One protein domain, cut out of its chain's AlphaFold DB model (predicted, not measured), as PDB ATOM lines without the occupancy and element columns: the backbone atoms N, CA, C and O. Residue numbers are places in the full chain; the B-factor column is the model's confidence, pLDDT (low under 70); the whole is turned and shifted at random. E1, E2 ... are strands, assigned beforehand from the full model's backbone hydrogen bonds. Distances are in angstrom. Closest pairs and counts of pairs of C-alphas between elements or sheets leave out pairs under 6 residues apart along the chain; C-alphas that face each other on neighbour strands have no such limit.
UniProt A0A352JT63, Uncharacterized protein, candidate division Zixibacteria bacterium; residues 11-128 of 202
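What this domain is: This is residues 11 to 128 of the 202 residues of an uncharacterized protein of candidate division Zixibacteria bacterium (UniProt A0A352JT63). With little regular structure, this is a twisted antiparallel wall of strands E1 to E6, one face partly covered by long links, residues 16 to 41 and 64 to 97. Of 118 printed residues, 41 are in named strands; the class is all strand. It is compact, radius of gyration of the C-alphas 15.1 A, spanning 45 by 27 by 27 A.

How they stand to each other: E1, residues 11 to 15, has E3, residues 56 to 63, on one side and E4, residues 98 to 108, on the other, N 12 to O 59 and N 13 to O 104 2.8 A. E2, residues 42 to 49, forms a hairpin with E3, N 46 to O 60 2.8 A. E4 forms a hairpin with E5, residues 114 to 118, N 107 to O 116 2.9 A, and neighbours E6, residues 124 to 127, N 100 to O 125 3.0 A.

Where its parts are: E1 begins at C-alpha 11 (-42.524, 39.271, 23.020); E6 ends at C-alpha 127 (-31.890, 44.323, 5.277).

The domain as a whole: In this model 34 printed residues have pLDDT under 70, among them residues 87 to 99 and residues 120 to 128.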
ATOM      1  N   GLU A  11     -41.966  38.491  24.113       89.75
ATOM      2  CA  GLU A  11     -42.524  39.271  23.020       89.75
ATOM      3  C   GLU A  11     -41.480  40.288  22.549       89.75
ATOM      4  O   GLU A  11     -40.881  40.988  23.363       89.75
ATOM      5  N   ILE A  12     -41.246  40.368  21.243       88.25
ATOM      6  CA  ILE A  12     -40.322  41.302  20.601       88.25
ATOM      7  C   ILE A  12     -41.092  42.050  19.523       88.25
ATOM      8  O   ILE A  12     -41.767  41.439  18.695       88.25
ATOM      9  N   HIS A  13     -40.971  43.374  19.515       87.69
ATOM     10  CA  HIS A  13     -41.533  44.215  18.472       87.69
ATOM     11  C   HIS A  13     -40.409  44.810  17.641       87.69
ATOM     12  O   HIS A  13     -39.500  45.447  18.171       87.69
ATOM     13  N   ILE A  14     -40.508  44.645  16.330       85.25
ATOM     14  CA  ILE A  14     -39.569  45.193  15.361       85.25
ATOM     15  C   ILE A  14     -40.328  46.206  14.512       85.25
ATOM     16  O   ILE A  14     -41.265  45.852  13.802       85.25
ATOM     17  N   ALA A  15     -39.952  47.475  14.599       84.75
ATOM     18  CA  ALA A  15     -40.482  48.534  13.761       84.75
ATOM     19  C   ALA A  15     -39.715  48.599  12.434       84.75
ATOM     20  O   ALA A  15     -38.486  48.561  12.414       84.75
ATOM     21  N   THR A  16     -40.441  48.727  11.330       77.56
ATOM     22  CA  THR A  16     -39.907  48.811   9.972       77.56
ATOM     23  C   THR A  16     -40.766  49.749   9.124       77.56
ATOM     24  O   THR A  16     -41.960  49.907   9.378       77.56
ATOM     25  N   SER A  17     -40.175  50.396   8.119       74.00
ATOM     26  CA  SER A  17     -40.877  51.400   7.303       74.00
ATOM     27  C   SER A  17     -41.982  50.813   6.425       74.00
ATOM     28  O   SER A  17     -42.947  51.507   6.120       74.00
ATOM     29  N   ASP A  18     -41.844  49.556   6.011       73.25
ATOM     30  CA  ASP A  18     -42.864  48.841   5.249       73.25
ATOM     31  C   ASP A  18     -42.677  47.332   5.466       73.25
ATOM     32  O   ASP A  18     -41.751  46.788   4.905       73.25
ATOM     33  N   PRO A  19     -43.492  46.624   6.259       73.25
ATOM     34  CA  PRO A  19     -43.361  45.195   6.532       73.25
ATOM     35  C   PRO A  19     -43.997  44.312   5.450       73.25
ATOM     36  O   PRO A  19     -44.021  43.095   5.611       73.25
ATOM     37  N   SER A  20     -44.531  44.874   4.357       68.12
ATOM     38  CA  SER A  20     -45.247  44.098   3.331       68.12
ATOM     39  C   SER A  20     -44.365  43.085   2.587       68.12
ATOM     40  O   SER A  20     -44.876  42.142   1.981       68.12
ATOM     41  N   TRP A  21     -43.039  43.240   2.660       65.12
ATOM     42  CA  TRP A  21     -42.067  42.284   2.123       65.12
ATOM     43  C   TRP A  21     -41.830  41.072   3.026       65.12
ATOM     44  O   TRP A  21     -41.245  40.091   2.566       65.12
ATOM     45  N   LEU A  22     -42.279  41.111   4.281       70.50
ATOM     46  CA  LEU A  22     -42.131  40.023   5.238       70.50
ATOM     47  C   LEU A  22     -43.348  39.109   5.189       70.50
ATOM     48  O   LEU A  22     -44.476  39.537   5.432       70.50
ATOM     49  N   ALA A  23     -43.110  37.828   4.926       68.38
ATOM     50  CA  ALA A  23     -44.110  36.795   5.135       68.38
ATOM     51  C   ALA A  23     -43.709  35.947   6.336       68.38
ATOM     52  O   ALA A  23     -42.661  35.305   6.336       68.38
ATOM     53  N   PHE A  24     -44.599  35.893   7.320       70.31
ATOM     54  CA  PHE A  24     -44.584  34.851   8.333       70.31
ATOM     55  C   PHE A  24     -45.778  33.948   8.076       70.31
ATOM     56  O   PHE A  24     -46.919  34.413   8.029       70.31
ATOM     57  N   THR A  25     -45.520  32.660   7.877       66.88
ATOM     58  CA  THR A  25     -46.597  31.676   7.813       66.88
ATOM     59  C   THR A  25     -46.945  31.302   9.257       66.88
ATOM     60  O   THR A  25     -46.054  30.877   9.993       66.88
ATOM     61  N   PRO A  26     -48.194  31.483   9.725       59.56
ATOM     62  CA  PRO A  26     -48.561  31.100  11.085       59.56
ATOM     63  C   PRO A  26     -48.239  29.622  11.353       59.56
ATOM     64  O   PRO A  26     -48.621  28.758  10.567       59.56
ATOM     65  N   GLY A  27     -47.538  29.341  12.456       60.09
ATOM     66  CA  GLY A  27     -47.097  27.986  12.812       60.09
ATOM     67  C   GLY A  27     -45.855  27.487  12.065       60.09
ATOM     68  O   GLY A  27     -45.499  26.319  12.201       60.09
ATOM     69  N   ASP A  28     -45.187  28.340  11.285       67.00
ATOM     70  CA  ASP A  28     -43.919  28.007  10.641       67.00
ATOM     71  C   ASP A  28     -42.780  28.001  11.658       67.00
ATOM     72  O   ASP A  28     -42.172  29.025  11.967       67.00
ATOM     73  N   THR A  29     -42.488  26.817  12.186       62.66
ATOM     74  CA  THR A  29     -41.363  26.601  13.096       62.66
ATOM     75  C   THR A  29     -40.008  26.765  12.407       62.66
ATOM     76  O   THR A  29     -39.008  26.895  13.099       62.66
ATOM     77  N   LEU A  30     -39.940  26.828  11.069       65.94
ATOM     78  CA  LEU A  30     -38.700  27.155  10.355       65.94
ATOM     79  C   LEU A  30     -38.404  28.657  10.373       65.94
ATOM     80  O   LEU A  30     -37.268  29.050  10.114       65.94
ATOM     81  N   ALA A  31     -39.388  29.499  10.713       70.56
ATOM     82  CA  ALA A  31     -39.166  30.926  10.924       70.56
ATOM     83  C   ALA A  31     -38.314  31.207  12.175       70.56
ATOM     84  O   ALA A  31     -37.802  32.318  12.316       70.56
ATOM     85  N   ALA A  32     -38.120  30.217  13.057       77.81
ATOM     86  CA  ALA A  32     -37.182  30.292  14.169       77.81
ATOM     87  C   ALA A  32     -36.417  28.977  14.371       77.81
ATOM     88  O   ALA A  32     -36.957  27.996  14.880       77.81
ATOM     89  N   ASP A  33     -35.130  28.971  14.027       78.50
ATOM     90  CA  ASP A  33     -34.272  27.799  14.190       78.50
ATOM     91  C   ASP A  33     -33.567  27.791  15.557       78.50
ATOM     92  O   ASP A  33     -33.245  28.831  16.151       78.50
ATOM     93  N   ARG A  34     -33.317  26.572  16.034       80.25
ATOM     94  CA  ARG A  34     -32.637  26.216  17.280       80.25
ATOM     95  C   ARG A  34     -31.170  25.819  17.069       80.25
ATOM     96  O   ARG A  34     -30.480  25.470  18.025       80.25
ATOM     97  N   VAL A  35     -30.656  25.811  15.836       77.94
ATOM     98  CA  VAL A  35     -29.254  25.437  15.583       77.94
ATOM     99  C   VAL A  35     -28.301  26.355  16.357       77.94
ATOM    100  O   VAL A  35     -28.258  27.566  16.153       77.94
ATOM    101  N   GLY A  36     -27.520  25.753  17.259       80.50
ATOM    102  CA  GLY A  36     -26.570  26.463  18.121       80.50
ATOM    103  C   GLY A  36     -27.218  27.260  19.255       80.50
ATOM    104  O   GLY A  36     -26.522  28.034  19.915       80.50
ATOM    105  N   SER A  37     -28.521  27.094  19.477       84.44
ATOM    106  CA  SER A  37     -29.249  27.814  20.506       84.44
ATOM    107  C   SER A  37     -29.359  27.031  21.817       84.44
ATOM    108  O   SER A  37     -29.065  25.838  21.891       84.44
ATOM    109  N   ARG A  38     -29.721  27.740  22.891       86.50
ATOM    110  CA  ARG A  38     -29.908  27.161  24.228       86.50
ATOM    111  C   ARG A  38     -31.289  26.566  24.436       86.50
ATOM    112  O   ARG A  38     -31.417  25.709  25.305       86.50
ATOM    113  N   ILE A  39     -32.284  27.046  23.690       87.44
ATOM    114  CA  ILE A  39     -33.618  26.464  23.763       87.44
ATOM    115  C   ILE A  39     -33.606  25.110  23.070       87.44
ATOM    116  O   ILE A  39     -33.017  24.952  21.997       87.44
ATOM    117  N   THR A  40     -34.258  24.134  23.680       85.62
ATOM    118  CA  THR A  40     -34.347  22.794  23.119       85.62
ATOM    119  C   THR A  40     -35.624  22.591  22.345       85.62
ATOM    120  O   THR A  40     -35.571  21.865  21.358       85.62
ATOM    121  N   ASP A  41     -36.720  23.261  22.700       85.62
ATOM    122  CA  ASP A  41     -37.982  23.178  21.974       85.62
ATOM    123  C   ASP A  41     -38.842  24.445  22.062       85.62
ATOM    124  O   ASP A  41     -38.574  25.356  22.844       85.62
ATOM    125  N   TRP A  42     -39.864  24.501  21.206       85.75
ATOM    126  CA  TRP A  42     -40.875  25.556  21.190       85.75
ATOM    127  C   TRP A  42     -42.228  24.989  21.624       85.75
ATOM    128  O   TRP A  42     -42.812  24.182  20.902       85.75
ATOM    129  N   GLU A  43     -42.801  25.467  22.730       86.31
ATOM    130  CA  GLU A  43     -44.220  25.223  23.023       86.31
ATOM    131  C   GLU A  43     -45.127  26.119  22.176       86.31
ATOM    132  O   GLU A  43     -46.244  25.738  21.814       86.31
ATOM    133  N   PHE A  44     -44.658  27.327  21.865       86.88
ATOM    134  CA  PHE A  44     -45.376  28.285  21.040       86.88
ATOM    135  C   PHE A  44     -44.395  29.214  20.332       86.88
ATOM    136  O   PHE A  44     -43.469  29.736  20.944       86.88
ATOM    137  N   PHE A  45     -44.632  29.478  19.053       86.31
ATOM    138  CA  PHE A  45     -43.922  30.516  18.321       86.31
ATOM    139  C   PHE A  45     -44.858  31.137  17.289       86.31
ATOM    140  O   PHE A  45     -45.519  30.437  16.518       86.31
ATOM    141  N   VAL A  46     -44.908  32.464  17.266       86.25
ATOM    142  CA  VAL A  46     -45.619  33.229  16.252       86.25
ATOM    143  C   VAL A  46     -44.811  34.461  15.887       86.25
ATOM    144  O   VAL A  46     -44.285  35.168  16.742       86.25
ATOM    145  N   ALA A  47     -44.762  34.743  14.596       84.69
ATOM    146  CA  ALA A  47     -44.307  36.013  14.072       84.69
ATOM    147  C   ALA A  47     -45.400  36.545  13.146       84.69
ATOM    148  O   ALA A  47     -46.013  35.787  12.394       84.69
ATOM    149  N   SER A  48     -45.717  37.831  13.249       83.06
ATOM    150  CA  SER A  48     -46.802  38.433  12.475       83.06
ATOM    151  C   SER A  48     -46.573  39.920  12.245       83.06
ATOM    152  O   SER A  48     -45.974  40.603  13.075       83.06
ATOM    153  N   VAL A  49     -47.070  40.429  11.120       80.06
ATOM    154  CA  VAL A  49     -47.162  41.872  10.885       80.06
ATOM    155  C   VAL A  49     -48.374  42.397  11.650       80.06
ATOM    156  O   VAL A  49     -49.481  41.872  11.506       80.06
ATOM    157  N   TYR A  50     -48.172  43.417  12.476       76.50
ATOM    158  CA  TYR A  50     -49.209  43.944  13.348       76.50
ATOM    159  C   TYR A  50     -50.250  44.714  12.531       76.50
ATOM    160  O   TYR A  50     -49.969  45.748  11.929       76.50
ATOM    161  N   SER A  51     -51.481  44.206  12.487       68.62
ATOM    162  CA  SER A  51     -52.526  44.729  11.596       68.62
ATOM    163  C   SER A  51     -52.992  46.145  11.947       68.62
ATOM    164  O   SER A  51     -53.438  46.877  11.067       68.62
ATOM    165  N   SER A  52     -52.886  46.545  13.217       70.25
ATOM    166  CA  SER A  52     -53.238  47.886  13.700       70.25
ATOM    167  C   SER A  52     -52.099  48.900  13.573       70.25
ATOM    168  O   SER A  52     -52.361  50.101  13.606       70.25
ATOM    169  N   ASN A  53     -50.857  48.439  13.399       73.31
ATOM    170  CA  ASN A  53     -49.702  49.279  13.112       73.31
ATOM    171  C   ASN A  53     -48.881  48.619  11.997       73.31
ATOM    172  O   ASN A  53     -47.948  47.865  12.284       73.31
ATOM    173  N   PRO A  54     -49.205  48.896  10.722       63.56
ATOM    174  CA  PRO A  54     -48.590  48.247   9.573       63.56
ATOM    175  C   PRO A  54     -47.120  48.643   9.372       63.56
ATOM    176  O   PRO A  54     -46.626  48.491   8.274       63.56
ATOM    177  N   GLY A  55     -46.425  49.163  10.386       76.00
ATOM    178  CA  GLY A  55     -44.974  49.342  10.437       76.00
ATOM    179  C   GLY A  55     -44.307  48.485  11.514       76.00
ATOM    180  O   GLY A  55     -43.167  48.748  11.874       76.00
ATOM    181  N   GLN A  56     -45.007  47.509  12.096       83.50
ATOM    182  CA  GLN A  56     -44.508  46.743  13.234       83.50
ATOM    183  C   GLN A  56     -44.673  45.243  13.004       83.50
ATOM    184  O   GLN A  56     -45.716  44.770  12.560       83.50
ATOM    185  N   ILE A  57     -43.630  44.493  13.323       84.50
ATOM    186  CA  ILE A  57     -43.615  43.036  13.362       84.50
ATOM    187  C   ILE A  57     -43.602  42.643  14.830       84.50
ATOM    188  O   ILE A  57     -42.799  43.170  15.599       84.50
ATOM    189  N   ILE A  58     -44.468  41.715  15.210       87.00
ATOM    190  CA  ILE A  58     -44.497  41.147  16.553       87.00
ATOM    191  C   ILE A  58     -44.057  39.698  16.459       87.00
ATOM    192  O   ILE A  58     -44.607  38.926  15.671       87.00
ATOM    193  N   ILE A  59     -43.078  39.351  17.282       87.50
ATOM    194  CA  ILE A  59     -42.574  37.997  17.462       87.50
ATOM    195  C   ILE A  59     -42.842  37.620  18.908       87.50
ATOM    196  O   ILE A  59     -42.362  38.290  19.817       87.50
ATOM    197  N   ALA A  60     -43.602  36.558  19.125       89.56
ATOM    198  CA  ALA A  60     -43.896  36.050  20.452       89.56
ATOM    199  C   ALA A  60     -43.636  34.548  20.504       89.56
ATOM    200  O   ALA A  60     -43.911  33.824  19.546       89.56
ATOM    201  N   GLY A  61     -43.117  34.080  21.631       89.19
ATOM    202  CA  GLY A  61     -42.796  32.672  21.791       89.19
ATOM    203  C   GLY A  61     -42.730  32.220  23.240       89.19
ATOM    204  O   GLY A  61     -42.536  33.023  24.153       89.19
ATOM    205  N   ILE A  62     -42.903  30.916  23.420       88.44
ATOM    206  CA  ILE A  62     -42.727  30.161  24.657       88.44
ATOM    207  C   ILE A  62     -41.804  28.996  24.294       88.44
ATOM    208  O   ILE A  62     -42.078  28.284  23.324       88.44
ATOM    209  N   ALA A  63     -40.699  28.872  25.024       87.31
ATOM    210  CA  ALA A  63     -39.686  27.848  24.809       87.31
ATOM    211  C   ALA A  63     -39.205  27.298  26.155       87.31
ATOM    212  O   ALA A  63     -38.931  28.085  27.068       87.31
ATOM    213  N   ASP A  64     -39.069  25.974  26.246       85.94
ATOM    214  CA  ASP A  64     -38.629  25.219  27.423       85.94
ATOM    215  C   ASP A  64     -39.252  25.746  28.733       85.94
ATOM    216  O   ASP A  64     -38.557  26.114  29.696       85.94
ATOM    217  N   MET A  65     -40.582  25.851  28.751       83.44
ATOM    218  CA  MET A  65     -41.312  26.329  29.921       83.44
ATOM    219  C   MET A  65     -41.462  25.200  30.956       83.44
ATOM    220  O   MET A  65     -41.863  24.088  30.606       83.44
ATOM    221  N   PRO A  66     -41.267  25.464  32.266       75.75
ATOM    222  CA  PRO A  66     -41.593  24.493  33.308       75.75
ATOM    223  C   PRO A  66     -43.047  24.008  33.204       75.75
ATOM    224  O   PRO A  66     -43.982  24.804  33.289       75.75
ATOM    225  N   GLY A  67     -43.238  22.696  33.042       76.69
ATOM    226  CA  GLY A  67     -44.563  22.094  32.839       76.69
ATOM    227  C   GLY A  67     -45.098  22.173  31.403       76.69
ATOM    228  O   GLY A  67     -46.257  21.823  31.182       76.69
ATOM    229  N   GLY A  68     -44.276  22.612  30.443       75.06
ATOM    230  CA  GLY A  68     -44.517  22.478  29.007       75.06
ATOM    231  C   GLY A  68     -44.527  21.016  28.546       75.06
ATOM    232  O   GLY A  68     -44.296  20.102  29.341       75.06
ATOM    233  N   ALA A  69     -44.806  20.789  27.259       68.62
ATOM    234  CA  ALA A  69     -45.040  19.452  26.697       68.62
ATOM    235  C   ALA A  69     -43.894  18.456  26.971       68.62
ATOM    236  O   ALA A  69     -44.157  17.286  27.237       68.62
ATOM    237  N   GLU A  70     -42.652  18.943  26.988       73.94
ATOM    238  CA  GLU A  70     -41.446  18.138  27.220       73.94
ATOM    239  C   GLU A  70     -40.907  18.249  28.661       73.94
ATOM    240  O   GLU A  70     -39.974  17.545  29.043       73.94
ATOM    241  N   GLY A  71     -41.474  19.132  29.496       74.69
ATOM    242  CA  GLY A  71     -41.029  19.355  30.880       74.69
ATOM    243  C   GLY A  71     -39.593  19.880  31.022       74.69
ATOM    244  O   GLY A  71     -39.051  19.878  32.131       74.69
ATOM    245  N   VAL A  72     -38.975  20.316  29.923       80.62
ATOM    246  CA  VAL A  72     -37.638  20.910  29.904       80.62
ATOM    247  C   VAL A  72     -37.734  22.361  30.355       80.62
ATOM    248  O   VAL A  72     -38.651  23.076  29.972       80.62
ATOM    249  N   GLN A  73     -36.795  22.783  31.199       83.62
ATOM    250  CA  GLN A  73     -36.678  24.162  31.657       83.62
ATOM    251  C   GLN A  73     -35.385  24.766  31.119       83.62
ATOM    252  O   GLN A  73     -34.311  24.228  31.399       83.62
ATOM    253  N   LEU A  74     -35.469  25.913  30.440       83.00
ATOM    254  CA  LEU A  74     -34.287  26.688  30.057       83.00
ATOM    255  C   LEU A  74     -33.552  27.168  31.327       83.00
ATOM    256  O   LEU A  74     -34.096  27.988  32.078       83.00
ATOM    257  N   PRO A  75     -32.326  26.691  31.617       82.62
ATOM    258  CA  PRO A  75     -31.613  27.118  32.813       82.62
ATOM    259  C   PRO A  75     -31.099  28.561  32.661       82.62
ATOM    260  O   PRO A  75     -30.825  29.009  31.541       82.62
ATOM    261  N   PRO A  76     -30.868  29.294  33.767       82.75
ATOM    262  CA  PRO A  76     -30.196  30.593  33.715       82.75
ATOM    263  C   PRO A  76     -28.841  30.512  32.996       82.75
ATOM    264  O   PRO A  76     -28.150  29.495  33.075       82.75
ATOM    265  N   GLY A  77     -28.452  31.575  32.291       84.19
ATOM    266  CA  GLY A  77     -27.141  31.685  31.645       84.19
ATOM    267  C   GLY A  77     -27.146  32.589  30.415       84.19
ATOM    268  O   GLY A  77     -28.191  33.125  30.043       84.19
ATOM    269  N   ASP A  78     -25.992  32.671  29.757       84.31
ATOM    270  CA  ASP A  78     -25.777  33.475  28.552       84.31
ATOM    271  C   ASP A  78     -25.696  32.595  27.298       84.31
ATOM    272  O   ASP A  78     -25.300  31.429  27.367       84.31
ATOM    273  N   GLY A  79     -26.044  33.156  26.139       81.94
ATOM    274  CA  GLY A  79     -25.879  32.512  24.834       81.94
ATOM    275  C   GLY A  79     -27.014  32.814  23.858       81.94
ATOM    276  O   GLY A  79     -27.959  33.531  24.181       81.94
ATOM    277  N   LEU A  80     -26.910  32.251  22.653       79.62
ATOM    278  CA  LEU A  80     -27.939  32.360  21.619       79.62
ATOM    279  C   LEU A  80     -29.216  31.637  22.069       79.62
ATOM    280  O   LEU A  80     -29.165  30.453  22.392       79.62
ATOM    281  N   LEU A  81     -30.360  32.323  22.069       82.25
ATOM    282  CA  LEU A  81     -31.649  31.697  22.391       82.25
ATOM    283  C   LEU A  81     -32.331  31.109  21.160       82.25
ATOM    284  O   LEU A  81     -32.835  29.999  21.236       82.25
ATOM    285  N   PHE A  82     -32.313  31.810  20.030       82.62
ATOM    286  CA  PHE A  82     -32.846  31.338  18.752       82.62
ATOM    287  C   PHE A  82     -32.383  32.254  17.618       82.62
ATOM    288  O   PHE A  82     -31.941  33.378  17.863       82.62
ATOM    289  N   THR A  83     -32.518  31.778  16.382       78.81
ATOM    290  CA  THR A  83     -32.305  32.580  15.170       78.81
ATOM    291  C   THR A  83     -33.623  32.739  14.436       78.81
ATOM    292  O   THR A  83     -34.304  31.747  14.199       78.81
ATOM    293  N   ILE A  84     -33.982  33.963  14.046       77.19
ATOM    294  CA  ILE A  84     -35.175  34.206  13.226       77.19
ATOM    295  C   ILE A  84     -34.792  34.129  11.750       77.19
ATOM    296  O   ILE A  84     -33.906  34.851  11.290       77.19
ATOM    297  N   HIS A  85     -35.504  33.295  11.000       72.50
ATOM    298  CA  HIS A  85     -35.408  33.223   9.551       72.50
ATOM    299  C   HIS A  85     -36.526  34.043   8.932       72.50
ATOM    300  O   HIS A  85     -37.702  33.688   8.959       72.50
ATOM    301  N   ILE A  86     -36.135  35.167   8.353       72.50
ATOM    302  CA  ILE A  86     -37.047  36.039   7.637       72.50
ATOM    303  C   ILE A  86     -37.252  35.495   6.219       72.50
ATOM    304  O   ILE A  86     -36.289  35.359   5.460       72.50
ATOM    305  N   ASN A  87     -38.508  35.221   5.852       69.00
ATOM    306  CA  ASN A  87     -38.875  34.867   4.486       69.00
ATOM    307  C   ASN A  87     -39.477  36.070   3.750       69.00
ATOM    308  O   ASN A  87     -40.317  36.804   4.278       69.00
ATOM    309  N   TYR A  88     -39.050  36.256   2.506       67.44
ATOM    310  CA  TYR A  88     -39.459  37.378   1.673       67.44
ATOM    311  C   TYR A  88     -40.717  36.998   0.887       67.44
ATOM    312  O   TYR A  88     -40.676  36.128   0.015       67.44
ATOM    313  N   ALA A  89     -41.836  37.666   1.177       61.06
ATOM    314  CA  ALA A  89     -43.140  37.407   0.557       61.06
ATOM    315  C   ALA A  89     -43.129  37.644  -0.960       61.06
ATOM    316  O   ALA A  89     -43.891  37.035  -1.712       61.06
ATOM    317  N   ASN A  90     -42.263  38.546  -1.417       56.03
ATOM    318  CA  ASN A  90     -42.207  38.965  -2.801       56.03
ATOM    319  C   ASN A  90     -40.740  39.075  -3.241       56.03
ATOM    320  O   ASN A  90     -39.983  39.906  -2.750       56.03
ATOM    321  N   ARG A  91     -40.325  38.223  -4.186       51.44
ATOM    322  CA  ARG A  91     -38.958  38.252  -4.752       51.44
ATOM    323  C   ARG A  91     -38.693  39.503  -5.601       51.44
ATOM    324  O   ARG A  91     -37.562  39.712  -6.025       51.44
ATOM    325  N   ASN A  92     -39.736  40.298  -5.848       46.41
ATOM    326  CA  ASN A  92     -39.714  41.512  -6.657       46.41
ATOM    327  C   ASN A  92     -39.777  42.789  -5.812       46.41
ATOM    328  O   ASN A  92     -40.129  43.838  -6.346       46.41
ATOM    329  N   VAL A  93     -39.514  42.726  -4.503       48.03
ATOM    330  CA  VAL A  93     -39.368  43.956  -3.716       48.03
ATOM    331  C   VAL A  93     -38.103  44.625  -4.225       48.03
ATOM    332  O   VAL A  93     -36.994  44.180  -3.943       48.03
ATOM    333  N   CYS A  94     -38.291  45.650  -5.049       45.03
ATOM    334  CA  CYS A  94     -37.257  46.601  -5.393       45.03
ATOM    335  C   CYS A  94     -36.884  47.291  -4.083       45.03
ATOM    336  O   CYS A  94     -37.593  48.186  -3.636       45.03
ATOM    337  N   ASP A  95     -35.863  46.760  -3.420       51.22
ATOM    338  CA  ASP A  95     -34.929  47.493  -2.582       51.22
ATOM    339  C   ASP A  95     -35.502  48.749  -1.912       51.22
ATOM    340  O   ASP A  95     -35.303  49.892  -2.324       51.22
ATOM    341  N   SER A  96     -36.223  48.502  -0.827       50.50
ATOM    342  CA  SER A  96     -36.219  49.448   0.271       50.50
ATOM    343  C   SER A  96     -35.152  48.948   1.228       50.50
ATOM    344  O   SER A  96     -35.263  47.860   1.790       50.50
ATOM    345  N   SER A  97     -34.093  49.731   1.382       55.31
ATOM    346  CA  SER A  97     -33.268  49.682   2.580       55.31
ATOM    347  C   SER A  97     -34.212  49.782   3.775       55.31
ATOM    348  O   SER A  97     -34.800  50.833   4.027       55.31
ATOM    349  N   GLN A  98     -34.443  48.663   4.454       61.75
ATOM    350  CA  GLN A  98     -35.352  48.625   5.590       61.75
ATOM    351  C   GLN A  98     -34.510  48.583   6.846       61.75
ATOM    352  O   GLN A  98     -33.669  47.700   7.026       61.75
ATOM    353  N   VAL A  99     -34.736  49.575   7.698       68.19
ATOM    354  CA  VAL A  99     -34.177  49.594   9.040       68.19
ATOM    355  C   VAL A  99     -35.154  48.853   9.937       68.19
ATOM    356  O   VAL A  99     -36.243  49.353  10.219       68.19
ATOM    357  N   LEU A 100     -34.750  47.667  10.382       75.06
ATOM    358  CA  LEU A 100     -35.440  46.938  11.435       75.06
ATOM    359  C   LEU A 100     -34.986  47.500  12.780       75.06
ATOM    360  O   LEU A 100     -33.853  47.267  13.195       75.06
ATOM    361  N   ASN A 101     -35.861  48.253  13.440       79.06
ATOM    362  CA  ASN A 101     -35.614  48.816  14.762       79.06
ATOM    363  C   ASN A 101     -36.289  47.950  15.813       79.06
ATOM    364  O   ASN A 101     -37.507  47.782  15.789       79.06
ATOM    365  N   PHE A 102     -35.531  47.434  16.767       80.88
ATOM    366  CA  PHE A 102     -36.116  46.708  17.888       80.88
ATOM    367  C   PHE A 102     -36.779  47.711  18.845       80.88
ATOM    368  O   PHE A 102     -36.125  48.419  19.601       80.88
ATOM    369  N   ALA A 103     -38.101  47.816  18.765       81.50
ATOM    370  CA  ALA A 103     -38.873  48.839  19.465       81.50
ATOM    371  C   ALA A 103     -39.236  48.430  20.898       81.50
ATOM    372  O   ALA A 103     -39.418  49.285  21.757       81.50
ATOM    373  N   LEU A 104     -39.378  47.128  21.146       85.69
ATOM    374  CA  LEU A 104     -39.797  46.599  22.438       85.69
ATOM    375  C   LEU A 104     -39.326  45.152  22.584       85.69
ATOM    376  O   LEU A 104     -39.441  44.371  21.642       85.69
ATOM    377  N   ALA A 105     -38.859  44.781  23.770       86.88
ATOM    378  CA  ALA A 105     -38.676  43.389  24.160       86.88
ATOM    379  C   ALA A 105     -39.218  43.167  25.574       86.88
ATOM    380  O   ALA A 105     -38.932  43.945  26.487       86.88
ATOM    381  N   ARG A 106     -39.998  42.103  25.758       88.94
ATOM    382  CA  ARG A 106     -40.620  41.725  27.029       88.94
ATOM    383  C   ARG A 106     -40.413  40.246  27.317       88.94
ATOM    384  O   ARG A 106     -40.433  39.430  26.400       88.94
ATOM    385  N   VAL A 107     -40.265  39.908  28.593       86.31
ATOM    386  CA  VAL A 107     -40.229  38.530  29.104       86.31
ATOM    387  C   VAL A 107     -41.176  38.428  30.291       86.31
ATOM    388  O   VAL A 107     -41.295  39.363  31.083       86.31
ATOM    389  N   SER A 108     -41.843  37.290  30.422       86.88
ATOM    390  CA  SER A 108     -42.891  37.051  31.410       86.88
ATOM    391  C   SER A 108     -42.689  35.743  32.167       86.88
ATOM    392  O   SER A 108     -42.063  34.811  31.664       86.88
ATOM    393  N   ASP A 109     -43.229  35.668  33.382       83.75
ATOM    394  CA  ASP A 109     -43.311  34.413  34.130       83.75
ATOM    395  C   ASP A 109     -44.500  33.550  33.680       83.75
ATOM    396  O   ASP A 109     -45.353  33.976  32.900       83.75
ATOM    397  N   THR A 110     -44.603  32.334  34.219       81.88
ATOM    398  CA  THR A 110     -45.684  31.373  33.924       81.88
ATOM    399  C   THR A 110     -47.079  31.819  34.382       81.88
ATOM    400  O   THR A 110     -48.060  31.128  34.118       81.88
ATOM    401  N   THR A 111     -47.202  32.969  35.051       82.81
ATOM    402  CA  THR A 111     -48.483  33.608  35.399       82.81
ATOM    403  C   THR A 111     -48.798  34.809  34.492       82.81
ATOM    404  O   THR A 111     -49.872  35.405  34.588       82.81
ATOM    405  N   GLY A 112     -47.883  35.134  33.574       79.69
ATOM    406  CA  GLY A 112     -47.944  36.251  32.639       79.69
ATOM    407  C   GLY A 112     -47.552  37.596  33.241       79.69
ATOM    408  O   GLY A 112     -47.749  38.620  32.590       79.69
ATOM    409  N   ASN A 113     -46.968  37.630  34.445       85.31
ATOM    410  CA  ASN A 113     -46.380  38.869  34.946       85.31
ATOM    411  C   ASN A 113     -45.157  39.203  34.093       85.31
ATOM    412  O   ASN A 113     -44.245  38.383  33.970       85.31
ATOM    413  N   CYS A 114     -45.117  40.411  33.534       86.12
ATOM    414  CA  CYS A 114     -43.944  40.915  32.830       86.12
ATOM    415  C   CYS A 114     -42.779  41.051  33.830       86.12
ATOM    416  O   CYS A 114     -42.813  41.903  34.718       86.12
ATOM    417  N   LEU A 115     -41.762  40.198  33.706       85.19
ATOM    418  CA  LEU A 115     -40.554  40.231  34.536       85.19
ATOM    419  C   LEU A 115     -39.543  41.250  34.016       85.19
ATOM    420  O   LEU A 115     -38.792  41.844  34.788       85.19
ATOM    421  N   PHE A 116     -39.513  41.421  32.697       84.06
ATOM    422  CA  PHE A 116     -38.619  42.335  32.016       84.06
ATOM    423  C   PHE A 116     -39.354  43.000  30.861       84.06
ATOM    424  O   PHE A 116     -40.091  42.344  30.127       84.06
ATOM    425  N   GLU A 117     -39.121  44.294  30.702       84.69
ATOM    426  CA  GLU A 117     -39.627  45.106  29.609       84.69
ATOM    427  C   GLU A 117     -38.581  46.170  29.285       84.69
ATOM    428  O   GLU A 117     -38.085  46.856  30.181       84.69
ATOM    429  N   THR A 118     -38.220  46.289  28.011       81.50
ATOM    430  CA  THR A 118     -37.311  47.328  27.529       81.50
ATOM    431  C   THR A 118     -37.795  47.893  26.204       81.50
ATOM    432  O   THR A 118     -38.107  47.148  25.277       81.50
ATOM    433  N   GLU A 119     -37.827  49.220  26.119       73.56
ATOM    434  CA  GLU A 119     -38.123  49.989  24.902       73.56
ATOM    435  C   GLU A 119     -36.837  50.494  24.218       73.56
ATOM    436  O   GLU A 119     -36.876  51.124  23.166       73.56
ATOM    437  N   THR A 120     -35.667  50.235  24.814       59.28
ATOM    438  CA  THR A 120     -34.367  50.742  24.350       59.28
ATOM    439  C   THR A 120     -33.496  49.622  23.801       59.28
ATOM    440  O   THR A 120     -32.355  49.446  24.231       59.28
ATOM    441  N   VAL A 121     -34.011  48.844  22.850       58.75
ATOM    442  CA  VAL A 121     -33.147  47.993  22.025       58.75
ATOM    443  C   VAL A 121     -32.704  48.836  20.830       58.75
ATOM    444  O   VAL A 121     -33.241  48.744  19.733       58.75
ATOM    445  N   THR A 122     -31.751  49.744  21.051       55.34
ATOM    446  CA  THR A 122     -31.174  50.549  19.965       55.34
ATOM    447  C   THR A 122     -30.204  49.694  19.163       55.34
ATOM    448  O   THR A 122     -28.989  49.833  19.287       55.34
ATOM    449  N   ASP A 123     -30.755  48.778  18.380       61.09
ATOM    450  CA  ASP A 123     -30.038  48.098  17.318       61.09
ATOM    451  C   ASP A 123     -30.860  48.196  16.033       61.09
ATOM    452  O   ASP A 123     -32.097  48.235  16.053       61.09
ATOM    453  N   SER A 124     -30.151  48.298  14.920       60.47
ATOM    454  CA  SER A 124     -30.723  48.561  13.610       60.47
ATOM    455  C   SER A 124     -30.133  47.564  12.630       60.47
ATOM    456  O   SER A 124     -28.969  47.671  12.247       60.47
ATOM    457  N   LEU A 125     -30.947  46.604  12.192       63.41
ATOM    458  CA  LEU A 125     -30.545  45.696  11.126       63.41
ATOM    459  C   LEU A 125     -30.970  46.282   9.782       63.41
ATOM    460  O   LEU A 125     -32.153  46.527   9.545       63.41
ATOM    461  N   HIS A 126     -29.992  46.491   8.905       55.34
ATOM    462  CA  HIS A 126     -30.230  46.924   7.539       55.34
ATOM    463  C   HIS A 126     -30.390  45.693   6.648       55.34
ATOM    464  O   HIS A 126     -29.425  44.966   6.408       55.34
ATOM    465  N   VAL A 127     -31.610  45.440   6.183       57.19
ATOM    466  CA  VAL A 127     -31.890  44.323   5.277       57.19
ATOM    467  C   VAL A 127     -31.925  44.855   3.849       57.19
ATOM    468  O   VAL A 127     -32.550  45.881   3.586       57.19
ATOM    469  N   LEU A 128     -31.253  44.153   2.933       55.66
ATOM    470  CA  LEU A 128     -31.294  44.409   1.491       55.66
ATOM    471  C   LEU A 128     -31.995  43.227   0.795       55.66
ATOM    472  O   LEU A 128     -31.323  42.311   0.312       55.66
TER     473      LEU A 128